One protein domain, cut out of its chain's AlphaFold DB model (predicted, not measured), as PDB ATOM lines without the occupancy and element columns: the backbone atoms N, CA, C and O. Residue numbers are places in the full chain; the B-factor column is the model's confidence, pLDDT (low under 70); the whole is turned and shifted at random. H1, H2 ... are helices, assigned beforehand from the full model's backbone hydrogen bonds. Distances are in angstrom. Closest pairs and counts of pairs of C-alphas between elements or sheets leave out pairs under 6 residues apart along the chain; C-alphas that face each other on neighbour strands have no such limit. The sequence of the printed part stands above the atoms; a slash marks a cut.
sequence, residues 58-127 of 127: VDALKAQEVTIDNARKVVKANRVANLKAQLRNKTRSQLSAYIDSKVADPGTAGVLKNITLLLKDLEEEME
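What this domain is: This is residues 58 to 127 of the 127 residues of an uncharacterized protein of Ignavibacteria bacterium (UniProt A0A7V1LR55). Residues 58 to 85 of the long helix H1 stick out as an arm from a small head, a helical hairpin of H2 and H3 at the arm's end. The 70 printed residues hold three named helices, H1, H2, H3 in chain order, and no named strand: all helix. The whole is extended, with a radius of gyration of the C-alphas of 17.5 A, and flat, spanning 52 by 33 by 16 A.

Where its parts are: H1, residues 58 to 88, runs 44.6 A from C-alpha 58 at (-55.801, 10.052, -31.317). H2 is residues 92 to 100, 12.6 A. H3, residues 106 to 126, runs 30.6 A to C-alpha 126 at (-43.301, -36.848, -48.393).

How they stand to each other: H1 and H2 are close but not clearly touching; their closest C-alphas, of Leu 87 and Leu 95, are 6.8 A apart. They run opposite ways at a steep tilt of 46 degrees. H2 and H3, a hairpin, touch, closest at the C-alphas of Asp 100 and Ala 109, 6.0 A, opposite ways at a shallow tilt of 27 degrees. H1 and H3 are apart. In H1, H2 and H3 every O i to N i+4 pair is within hydrogen-bond range.

The domain as a whole: The C-alphas farthest apart, of Val 58 and Glu 125, are 53.6 A apart. The printed part has no cut, and both links are tight. Residues 106, 126 and 127 have pLDDT under 70.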
ATOM      1  N   VAL A  58     -55.259  11.417 -31.250       93.31
ATOM      2  CA  VAL A  58     -55.801  10.052 -31.317       93.31
ATOM      3  C   VAL A  58     -55.270   9.305 -32.542       93.31
ATOM      4  O   VAL A  58     -54.870   8.148 -32.422       93.31
ATOM      5  N   ASP A  59     -55.211   9.956 -33.701       92.94
ATOM      6  CA  ASP A  59     -54.680   9.358 -34.928       92.94
ATOM      7  C   ASP A  59     -53.186   9.032 -34.794       92.94
ATOM      8  O   ASP A  59     -52.755   7.950 -35.193       92.94
ATOM      9  N   ALA A  60     -52.405   9.913 -34.156       93.19
ATOM     10  CA  ALA A  60     -50.997   9.652 -33.861       93.19
ATOM     11  C   ALA A  60     -50.812   8.445 -32.922       93.19
ATOM     12  O   ALA A  60     -49.962   7.591 -33.180       93.19
ATOM     13  N   LEU A  61     -51.638   8.329 -31.874       92.81
ATOM     14  CA  LEU A  61     -51.614   7.187 -30.954       92.81
ATOM     15  C   LEU A  61     -51.964   5.873 -31.667       92.81
ATOM     16  O   LEU A  61     -51.271   4.873 -31.489       92.81
ATOM     17  N   LYS A  62     -52.989   5.878 -32.527       91.50
ATOM     18  CA  LYS A  62     -53.356   4.703 -33.338       91.50
ATOM     19  C   LYS A  62     -52.233   4.295 -34.292       91.50
ATOM     20  O   LYS A  62     -51.916   3.114 -34.405       91.50
ATOM     21  N   ALA A  63     -51.601   5.258 -34.964       92.38
ATOM     22  CA  ALA A  63     -50.476   4.985 -35.857       92.38
ATOM     23  C   ALA A  63     -49.266   4.397 -35.104       92.38
ATOM     24  O   ALA A  63     -48.608   3.465 -35.584       92.38
ATOM     25  N   GLN A  64     -48.990   4.902 -33.900       92.38
ATOM     26  CA  GLN A  64     -47.957   4.355 -33.026       92.38
ATOM     27  C   GLN A  64     -48.266   2.909 -32.616       92.38
ATOM     28  O   GLN A  64     -47.376   2.059 -32.670       92.38
ATOM     29  N   GLU A  65     -49.515   2.603 -32.261       89.38
ATOM     30  CA  GLU A  65     -49.938   1.247 -31.897       89.38
ATOM     31  C   GLU A  65     -49.731   0.257 -33.050       89.38
ATOM     32  O   GLU A  65     -49.138  -0.805 -32.851       89.38
ATOM     33  N   VAL A  66     -50.103   0.639 -34.277       90.38
ATOM     34  CA  VAL A  66     -49.848  -0.165 -35.486       90.38
ATOM     35  C   VAL A  66     -48.349  -0.418 -35.678       90.38
ATOM     36  O   VAL A  66     -47.937  -1.529 -36.014       90.38
ATOM     37  N   THR A  67     -47.513   0.591 -35.432       92.38
ATOM     38  CA  THR A  67     -46.052   0.465 -35.554       92.38
ATOM     39  C   THR A  67     -45.488  -0.516 -34.524       92.38
ATOM     40  O   THR A  67     -44.684  -1.387 -34.869       92.38
ATOM     41  N   ILE A  68     -45.941  -0.428 -33.270       89.38
ATOM     42  CA  ILE A  68     -45.540  -1.342 -32.195       89.38
ATOM     43  C   ILE A  68     -45.998  -2.772 -32.501       89.38
ATOM     44  O   ILE A  68     -45.218  -3.712 -32.334       89.38
ATOM     45  N   ASP A  69     -47.236  -2.956 -32.960       89.38
ATOM     46  CA  ASP A  69     -47.765  -4.274 -33.312       89.38
ATOM     47  C   ASP A  69     -46.982  -4.909 -34.470       89.38
ATOM     48  O   ASP A  69     -46.574  -6.071 -34.391       89.38
ATOM     49  N   ASN A  70     -46.657  -4.130 -35.504       86.06
ATOM     50  CA  ASN A  70     -45.813  -4.592 -36.603       86.06
ATOM     51  C   ASN A  70     -44.415  -4.997 -36.118       86.06
ATOM     52  O   ASN A  70     -43.931  -6.073 -36.475       86.06
ATOM     53  N   ALA A  71     -43.784  -4.202 -35.250       85.50
ATOM     54  CA  ALA A  71     -42.495  -4.557 -34.658       85.50
ATOM     55  C   ALA A  71     -42.581  -5.868 -33.850       85.50
ATOM     56  O   ALA A  71     -41.729  -6.749 -33.995       85.50
ATOM     57  N   ARG A  72     -43.645  -6.055 -33.056       85.31
ATOM     58  CA  ARG A  72     -43.899  -7.303 -32.311       85.31
ATOM     59  C   ARG A  72     -44.087  -8.499 -33.244       85.31
ATOM     60  O   ARG A  72     -43.525  -9.565 -32.983       85.31
ATOM     61  N   LYS A  73     -44.832  -8.334 -34.341       83.81
ATOM     62  CA  LYS A  73     -45.017  -9.368 -35.372       83.81
ATOM     63  C   LYS A  73     -43.694  -9.762 -36.019       83.81
ATOM     64  O   LYS A  73     -43.430 -10.957 -36.134       83.81
ATOM     65  N   VAL A  74     -42.839  -8.797 -36.360       85.56
ATOM     66  CA  VAL A  74     -41.501  -9.059 -36.919       85.56
ATOM     67  C   VAL A  74     -40.623  -9.814 -35.922       85.56
ATOM     68  O   VAL A  74     -40.030 -10.827 -36.281       85.56
ATOM     69  N   VAL A  75     -40.583  -9.400 -34.652       83.94
ATOM     70  CA  VAL A  75     -39.827 -10.119 -33.609       83.94
ATOM     71  C   VAL A  75     -40.325 -11.559 -33.461       83.94
ATOM     72  O   VAL A  75     -39.518 -12.488 -33.393       83.94
ATOM     73  N   LYS A  76     -41.648 -11.769 -33.454       78.88
ATOM     74  CA  LYS A  76     -42.241 -13.110 -33.406       78.88
ATOM     75  C   LYS A  76     -41.862 -13.932 -34.640       78.88
ATOM     76  O   LYS A  76     -41.449 -15.079 -34.483       78.88
ATOM     77  N   ALA A  77     -41.958 -13.357 -35.837       76.81
ATOM     78  CA  ALA A  77     -41.586 -14.018 -37.086       76.81
ATOM     79  C   ALA A  77     -40.101 -14.407 -37.101       76.81
ATOM     80  O   ALA A  77     -39.779 -15.558 -37.383       76.81
ATOM     81  N   ASN A  78     -39.208 -13.505 -36.687       80.06
ATOM     82  CA  ASN A  78     -37.774 -13.774 -36.564       80.06
ATOM     83  C   ASN A  78     -37.492 -14.876 -35.541       80.06
ATOM     84  O   ASN A  78     -36.684 -15.767 -35.797       80.06
ATOM     85  N   ARG A  79     -38.186 -14.873 -34.397       77.56
ATOM     86  CA  ARG A  79     -38.069 -15.946 -33.402       77.56
ATOM     87  C   ARG A  79     -38.488 -17.296 -33.983       77.56
ATOM     88  O   ARG A  79     -37.785 -18.280 -33.773       77.56
ATOM     89  N   VAL A  80     -39.599 -17.347 -34.720       75.62
ATOM     90  CA  VAL A  80     -40.072 -18.571 -35.388       75.62
ATOM     91  C   VAL A  80     -39.090 -19.025 -36.470       75.62
ATOM     92  O   VAL A  80     -38.750 -20.203 -36.509       75.62
ATOM     93  N   ALA A  81     -38.587 -18.114 -37.303       75.75
ATOM     94  CA  ALA A  81     -37.605 -18.423 -38.341       75.75
ATOM     95  C   ALA A  81     -36.299 -18.973 -37.748       75.75
ATOM     96  O   ALA A  81     -35.800 -20.001 -38.204       75.75
ATOM     97  N   ASN A  82     -35.796 -18.351 -36.677       77.19
ATOM     98  CA  ASN A  82     -34.610 -18.812 -35.957       77.19
ATOM     99  C   ASN A  82     -34.820 -20.202 -35.347       77.19
ATOM    100  O   ASN A  82     -33.952 -21.063 -35.479       77.19
ATOM    101  N   LEU A  83     -35.978 -20.449 -34.724       77.75
ATOM    102  CA  LEU A  83     -36.326 -21.778 -34.217       77.75
ATOM    103  C   LEU A  83     -36.388 -22.799 -35.357       77.75
ATOM    104  O   LEU A  83     -35.764 -23.849 -35.262       77.75
ATOM    105  N   LYS A  84     -37.055 -22.482 -36.471       78.75
ATOM    106  CA  LYS A  84     -37.129 -23.377 -37.633       78.75
ATOM    107  C   LYS A  84     -35.736 -23.713 -38.171       78.75
ATOM    108  O   LYS A  84     -35.449 -24.882 -38.402       78.75
ATOM    109  N   ALA A  85     -34.854 -22.724 -38.308       79.31
ATOM    110  CA  ALA A  85     -33.477 -22.935 -38.753       79.31
ATOM    111  C   ALA A  85     -32.675 -23.825 -37.788       79.31
ATOM    112  O   ALA A  85     -31.952 -24.715 -38.232       79.31
ATOM    113  N   GLN A  86     -32.834 -23.633 -36.474       79.50
ATOM    114  CA  GLN A  86     -32.177 -24.464 -35.461       79.50
ATOM    115  C   GLN A  86     -32.664 -25.915 -35.476       79.50
ATOM    116  O   GLN A  86     -31.884 -26.810 -35.162       79.50
ATOM    117  N   LEU A  87     -33.940 -26.143 -35.794       80.75
ATOM    118  CA  LEU A  87     -34.562 -27.467 -35.744       80.75
ATOM    119  C   LEU A  87     -34.422 -28.246 -37.060       80.75
ATOM    120  O   LEU A  87     -34.300 -29.464 -37.009       80.75
ATOM    121  N   ARG A  88     -34.378 -27.572 -38.220       77.75
ATOM    122  CA  ARG A  88     -34.431 -28.199 -39.558       77.75
ATOM    123  C   ARG A  88     -33.396 -29.307 -39.782       77.75
ATOM    124  O   ARG A  88     -33.726 -30.329 -40.366       77.75
ATOM    125  N   ASN A  89     -32.168 -29.103 -39.314       80.06
ATOM    126  CA  ASN A  89     -31.060 -30.041 -39.534       80.06
ATOM    127  C   ASN A  89     -30.803 -30.957 -38.327       80.06
ATOM    128  O   ASN A  89     -29.772 -31.627 -38.275       80.06
ATOM    129  N   LYS A  90     -31.680 -30.945 -37.315       83.12
ATOM    130  CA  LYS A  90     -31.535 -31.811 -36.144       83.12
ATOM    131  C   LYS A  90     -32.113 -33.186 -36.433       83.12
ATOM    132  O   LYS A  90     -33.207 -33.311 -36.969       83.12
ATOM    133  N   THR A  91     -31.402 -34.215 -35.991       82.62
ATOM    134  CA  THR A  91     -31.918 -35.585 -36.001       82.62
ATOM    135  C   THR A  91     -33.023 -35.764 -34.957       82.62
ATOM    136  O   THR A  91     -33.141 -34.984 -34.007       82.62
ATOM    137  N   ARG A  92     -33.785 -36.857 -35.076       78.69
ATOM    138  CA  ARG A  92     -34.840 -37.262 -34.127       78.69
ATOM    139  C   ARG A  92     -34.403 -37.156 -32.655       78.69
ATOM    140  O   ARG A  92     -35.091 -36.564 -31.823       78.69
ATOM    141  N   SER A  93     -33.220 -37.690 -32.340       82.44
ATOM    142  CA  SER A  93     -32.644 -37.678 -30.987       82.44
ATOM    143  C   SER A  93     -32.294 -36.259 -30.511       82.44
ATOM    144  O   SER A  93     -32.574 -35.893 -29.369       82.44
ATOM    145  N   GLN A  94     -31.759 -35.418 -31.401       84.44
ATOM    146  CA  GLN A  94     -31.401 -34.034 -31.085       84.44
ATOM    147  C   GLN A  94     -32.630 -33.138 -30.878       84.44
ATOM    148  O   GLN A  94     -32.580 -32.226 -30.051       84.44
ATOM    149  N   LEU A  95     -33.727 -33.386 -31.602       82.62
ATOM    150  CA  LEU A  95     -35.010 -32.705 -31.390       82.62
ATOM    151  C   LEU A  95     -35.615 -33.071 -30.033       82.62
ATOM    152  O   LEU A  95     -36.046 -32.178 -29.305       82.62
ATOM    153  N   SER A  96     -35.568 -34.353 -29.655       79.94
ATOM    154  CA  SER A  96     -35.992 -34.805 -28.325       79.94
ATOM    155  C   SER A  96     -35.241 -34.071 -27.219       79.94
ATOM    156  O   SER A  96     -35.866 -33.417 -26.392       79.94
ATOM    157  N   ALA A  97     -33.907 -34.134 -27.229       81.94
ATOM    158  CA  ALA A  97     -33.089 -33.510 -26.192       81.94
ATOM    159  C   ALA A  97     -33.297 -31.986 -26.128       81.94
ATOM    160  O   ALA A  97     -33.273 -31.389 -25.053       81.94
ATOM    161  N   TYR A  98     -33.536 -31.347 -27.279       81.19
ATOM    162  CA  TYR A  98     -33.860 -29.926 -27.327       81.19
ATOM    163  C   TYR A  98     -35.183 -29.613 -26.613       81.19
ATOM    164  O   TYR A  98     -35.213 -28.691 -25.801       81.19
ATOM    165  N   ILE A  99     -36.250 -30.377 -26.865       80.31
ATOM    166  CA  ILE A  99     -37.558 -30.185 -26.214       80.31
ATOM    167  C   ILE A  99     -37.450 -30.434 -24.709       80.31
ATOM    168  O   ILE A  99     -37.872 -29.584 -23.925       80.31
ATOM    169  N   ASP A 100     -36.792 -31.526 -24.318       81.25
ATOM    170  CA  ASP A 100     -36.568 -31.884 -22.914       81.25
ATOM    171  C   ASP A 100     -35.800 -30.767 -22.167       81.25
ATOM    172  O   ASP A 100     -36.062 -30.496 -21.000       81.25
ATOM    173  N   SER A 101     -34.907 -30.034 -22.852       81.31
ATOM    174  CA  SER A 101     -34.159 -28.902 -22.272       81.31
ATOM    175  C   SER A 101     -34.935 -27.580 -22.162       81.31
ATOM    176  O   SER A 101     -34.452 -26.635 -21.532       81.31
ATOM    177  N   LYS A 102     -36.088 -27.451 -22.833       79.12
ATOM    178  CA  LYS A 102     -36.845 -26.187 -22.936       79.12
ATOM    179  C   LYS A 102     -38.169 -26.191 -22.192       79.12
ATOM    180  O   LYS A 102     -38.756 -25.122 -22.034       79.12
ATOM    181  N   VAL A 103     -38.627 -27.347 -21.732       79.12
ATOM    182  CA  VAL A 103     -39.901 -27.474 -21.032       79.12
ATOM    183  C   VAL A 103     -39.638 -27.783 -19.561       79.12
ATOM    184  O   VAL A 103     -38.930 -28.724 -19.232       79.12
ATOM    185  N   ALA A 104     -40.205 -26.964 -18.672       72.12
ATOM    186  CA  ALA A 104     -40.085 -27.149 -17.225       72.12
ATOM    187  C   ALA A 104     -41.034 -28.232 -16.675       72.12
ATOM    188  O   ALA A 104     -40.787 -28.772 -15.603       72.12
ATOM    189  N   ASP A 105     -42.110 -28.542 -17.410       74.12
ATOM    190  CA  ASP A 105     -43.083 -29.587 -17.082       74.12
ATOM    191  C   ASP A 105     -42.850 -30.864 -17.919       74.12
ATOM    192  O   ASP A 105     -43.040 -30.842 -19.143       74.12
ATOM    193  N   PRO A 106     -42.502 -31.999 -17.289       69.81
ATOM    194  CA  PRO A 106     -42.281 -33.265 -17.985       69.81
ATOM    195  C   PRO A 106     -43.488 -33.754 -18.805       69.81
ATOM    196  O   PRO A 106     -43.300 -34.372 -19.856       69.81
ATOM    197  N   GLY A 107     -44.723 -33.467 -18.367       71.88
ATOM    198  CA  GLY A 107     -45.944 -33.889 -19.066       71.88
ATOM    199  C   GLY A 107     -46.130 -33.171 -20.405       71.88
ATOM    200  O   GLY A 107     -46.300 -33.801 -21.451       71.88
ATOM    201  N   THR A 108     -46.009 -31.843 -20.391       73.19
ATOM    202  CA  THR A 108     -46.047 -30.995 -21.591       73.19
ATOM    203  C   THR A 108     -44.877 -31.292 -22.538       73.19
ATOM    204  O   THR A 108     -45.049 -31.265 -23.760       73.19
ATOM    205  N   ALA A 109     -43.698 -31.637 -21.999       76.44
ATOM    206  CA  ALA A 109     -42.519 -31.997 -22.791       76.44
ATOM    207  C   ALA A 109     -42.767 -33.250 -23.644       76.44
ATOM    208  O   ALA A 109     -42.485 -33.251 -24.843       76.44
ATOM    209  N   GLY A 110     -43.366 -34.288 -23.048       70.81
ATOM    210  CA  GLY A 110     -43.673 -35.544 -23.733       70.81
ATOM    211  C   GLY A 110     -44.658 -35.377 -24.894       70.81
ATOM    212  O   GLY A 110     -44.439 -35.923 -25.977       70.81
ATOM    213  N   VAL A 111     -45.707 -34.571 -24.709       73.25
ATOM    214  CA  VAL A 111     -46.701 -34.299 -25.764       73.25
ATOM    215  C   VAL A 111     -46.074 -33.523 -26.926       73.25
ATOM    216  O   VAL A 111     -46.223 -33.917 -28.084       73.25
ATOM    217  N   LEU A 112     -45.318 -32.458 -26.634       79.31
ATOM    218  CA  LEU A 112     -44.638 -31.657 -27.660       79.31
ATOM    219  C   LEU A 112     -43.584 -32.464 -28.422       79.31
ATOM    220  O   LEU A 112     -43.441 -32.306 -29.637       79.31
ATOM    221  N   LYS A 113     -42.876 -33.357 -27.723       75.19
ATOM    222  CA  LYS A 113     -41.938 -34.303 -28.321       75.19
ATOM    223  C   LYS A 113     -42.646 -35.211 -29.319       75.19
ATOM    224  O   LYS A 113     -42.240 -35.237 -30.475       75.19
ATOM    225  N   ASN A 114     -43.734 -35.870 -28.929       71.69
ATOM    226  CA  ASN A 114     -44.467 -36.771 -29.824       71.69
ATOM    227  C   ASN A 114     -44.998 -36.057 -31.076       71.69
ATOM    228  O   ASN A 114     -44.836 -36.574 -32.178       71.69
ATOM    229  N   ILE A 115     -45.550 -34.845 -30.932       76.06
ATOM    230  CA  ILE A 115     -46.029 -34.043 -32.071       76.06
ATOM    231  C   ILE A 115     -44.873 -33.664 -33.008       76.06
ATOM    232  O   ILE A 115     -44.998 -33.790 -34.222       76.06
ATOM    233  N   THR A 116     -43.735 -33.229 -32.461       80.44
ATOM    234  CA  THR A 116     -42.576 -32.824 -33.275       80.44
ATOM    235  C   THR A 116     -41.986 -34.004 -34.046       80.44
ATOM    236  O   THR A 116     -41.594 -33.845 -35.198       80.44
ATOM    237  N   LEU A 117     -41.935 -35.185 -33.425       76.31
ATOM    238  CA  LEU A 117     -41.434 -36.396 -34.071       76.31
ATOM    239  C   LEU A 117     -42.365 -36.878 -35.190       76.31
ATOM    240  O   LEU A 117     -41.880 -37.156 -36.278       76.31
ATOM    241  N   LEU A 118     -43.682 -36.890 -34.959       73.50
ATOM    242  CA  LEU A 118     -44.676 -37.224 -35.987       73.50
ATOM    243  C   LEU A 118     -44.594 -36.292 -37.201       73.50
ATOM    244  O   LEU A 118     -44.660 -36.748 -38.334       73.50
ATOM    245  N   LEU A 119     -44.422 -34.985 -36.974       80.44
ATOM    246  CA  LEU A 119     -44.261 -34.022 -38.065       80.44
ATOM    247  C   LEU A 119     -42.978 -34.255 -38.871       80.44
ATOM    248  O   LEU A 119     -42.983 -33.999 -40.069       80.44
ATOM    249  N   LYS A 120     -41.897 -34.725 -38.235       78.88
ATOM    250  CA  LYS A 120     -40.647 -35.048 -38.934       78.88
ATOM    251  C   LYS A 120     -40.778 -36.325 -39.761       78.88
ATOM    252  O   LYS A 120     -40.358 -36.320 -40.911       78.88
ATOM    253  N   ASP A 121     -41.407 -37.353 -39.196       75.12
ATOM    254  CA  ASP A 121     -41.677 -38.616 -39.887       75.12
ATOM    255  C   ASP A 121     -42.543 -38.367 -41.143       75.12
ATOM    256  O   ASP A 121     -42.208 -38.832 -42.225       75.12
ATOM    257  N   LEU A 122     -43.580 -37.523 -41.039       74.62
ATOM    258  CA  LEU A 122     -44.407 -37.116 -42.187       74.62
ATOM    259  C   LEU A 122     -43.641 -36.307 -43.249       74.62
ATOM    260  O   LEU A 122     -43.941 -36.418 -44.433       74.62
ATOM    261  N   GLU A 123     -42.689 -35.463 -42.843       77.69
ATOM    262  CA  GLU A 123     -41.856 -34.684 -43.771       77.69
ATOM    263  C   GLU A 123     -40.891 -35.601 -44.546       77.69
ATOM    264  O   GLU A 123     -40.685 -35.387 -45.735       77.69
ATOM    265  N   GLU A 124     -40.357 -36.642 -43.895       74.00
ATOM    266  CA  GLU A 124     -39.500 -37.668 -44.510       74.00
ATOM    267  C   GLU A 124     -40.279 -38.640 -45.416       74.00
ATOM    268  O   GLU A 124     -39.726 -39.118 -46.397       74.00
ATOM    269  N   GLU A 125     -41.556 -38.923 -45.127       70.25
ATOM    270  CA  GLU A 125     -42.431 -39.748 -45.985       70.25
ATOM    271  C   GLU A 125     -42.915 -39.021 -47.255       70.25
ATOM    272  O   GLU A 125     -43.379 -39.666 -48.199       70.25
ATOM    273  N   MET A 126     -42.862 -37.686 -47.271       66.44
ATOM    274  CA  MET A 126     -43.301 -36.848 -48.393       66.44
ATOM    275  C   MET A 126     -42.186 -36.482 -49.389       66.44
ATOM    276  O   MET A 126     -42.509 -35.992 -50.475       66.44
ATOM    277  N   GLU A 127     -40.914 -36.661 -49.022       51.88
ATOM    278  CA  GLU A 127     -39.735 -36.487 -49.895       51.88
ATOM    279  C   GLU A 127     -39.406 -37.772 -50.673       51.88
ATOM    280  O   GLU A 127     -39.018 -37.638 -51.859       51.88
TER     281      GLU A 127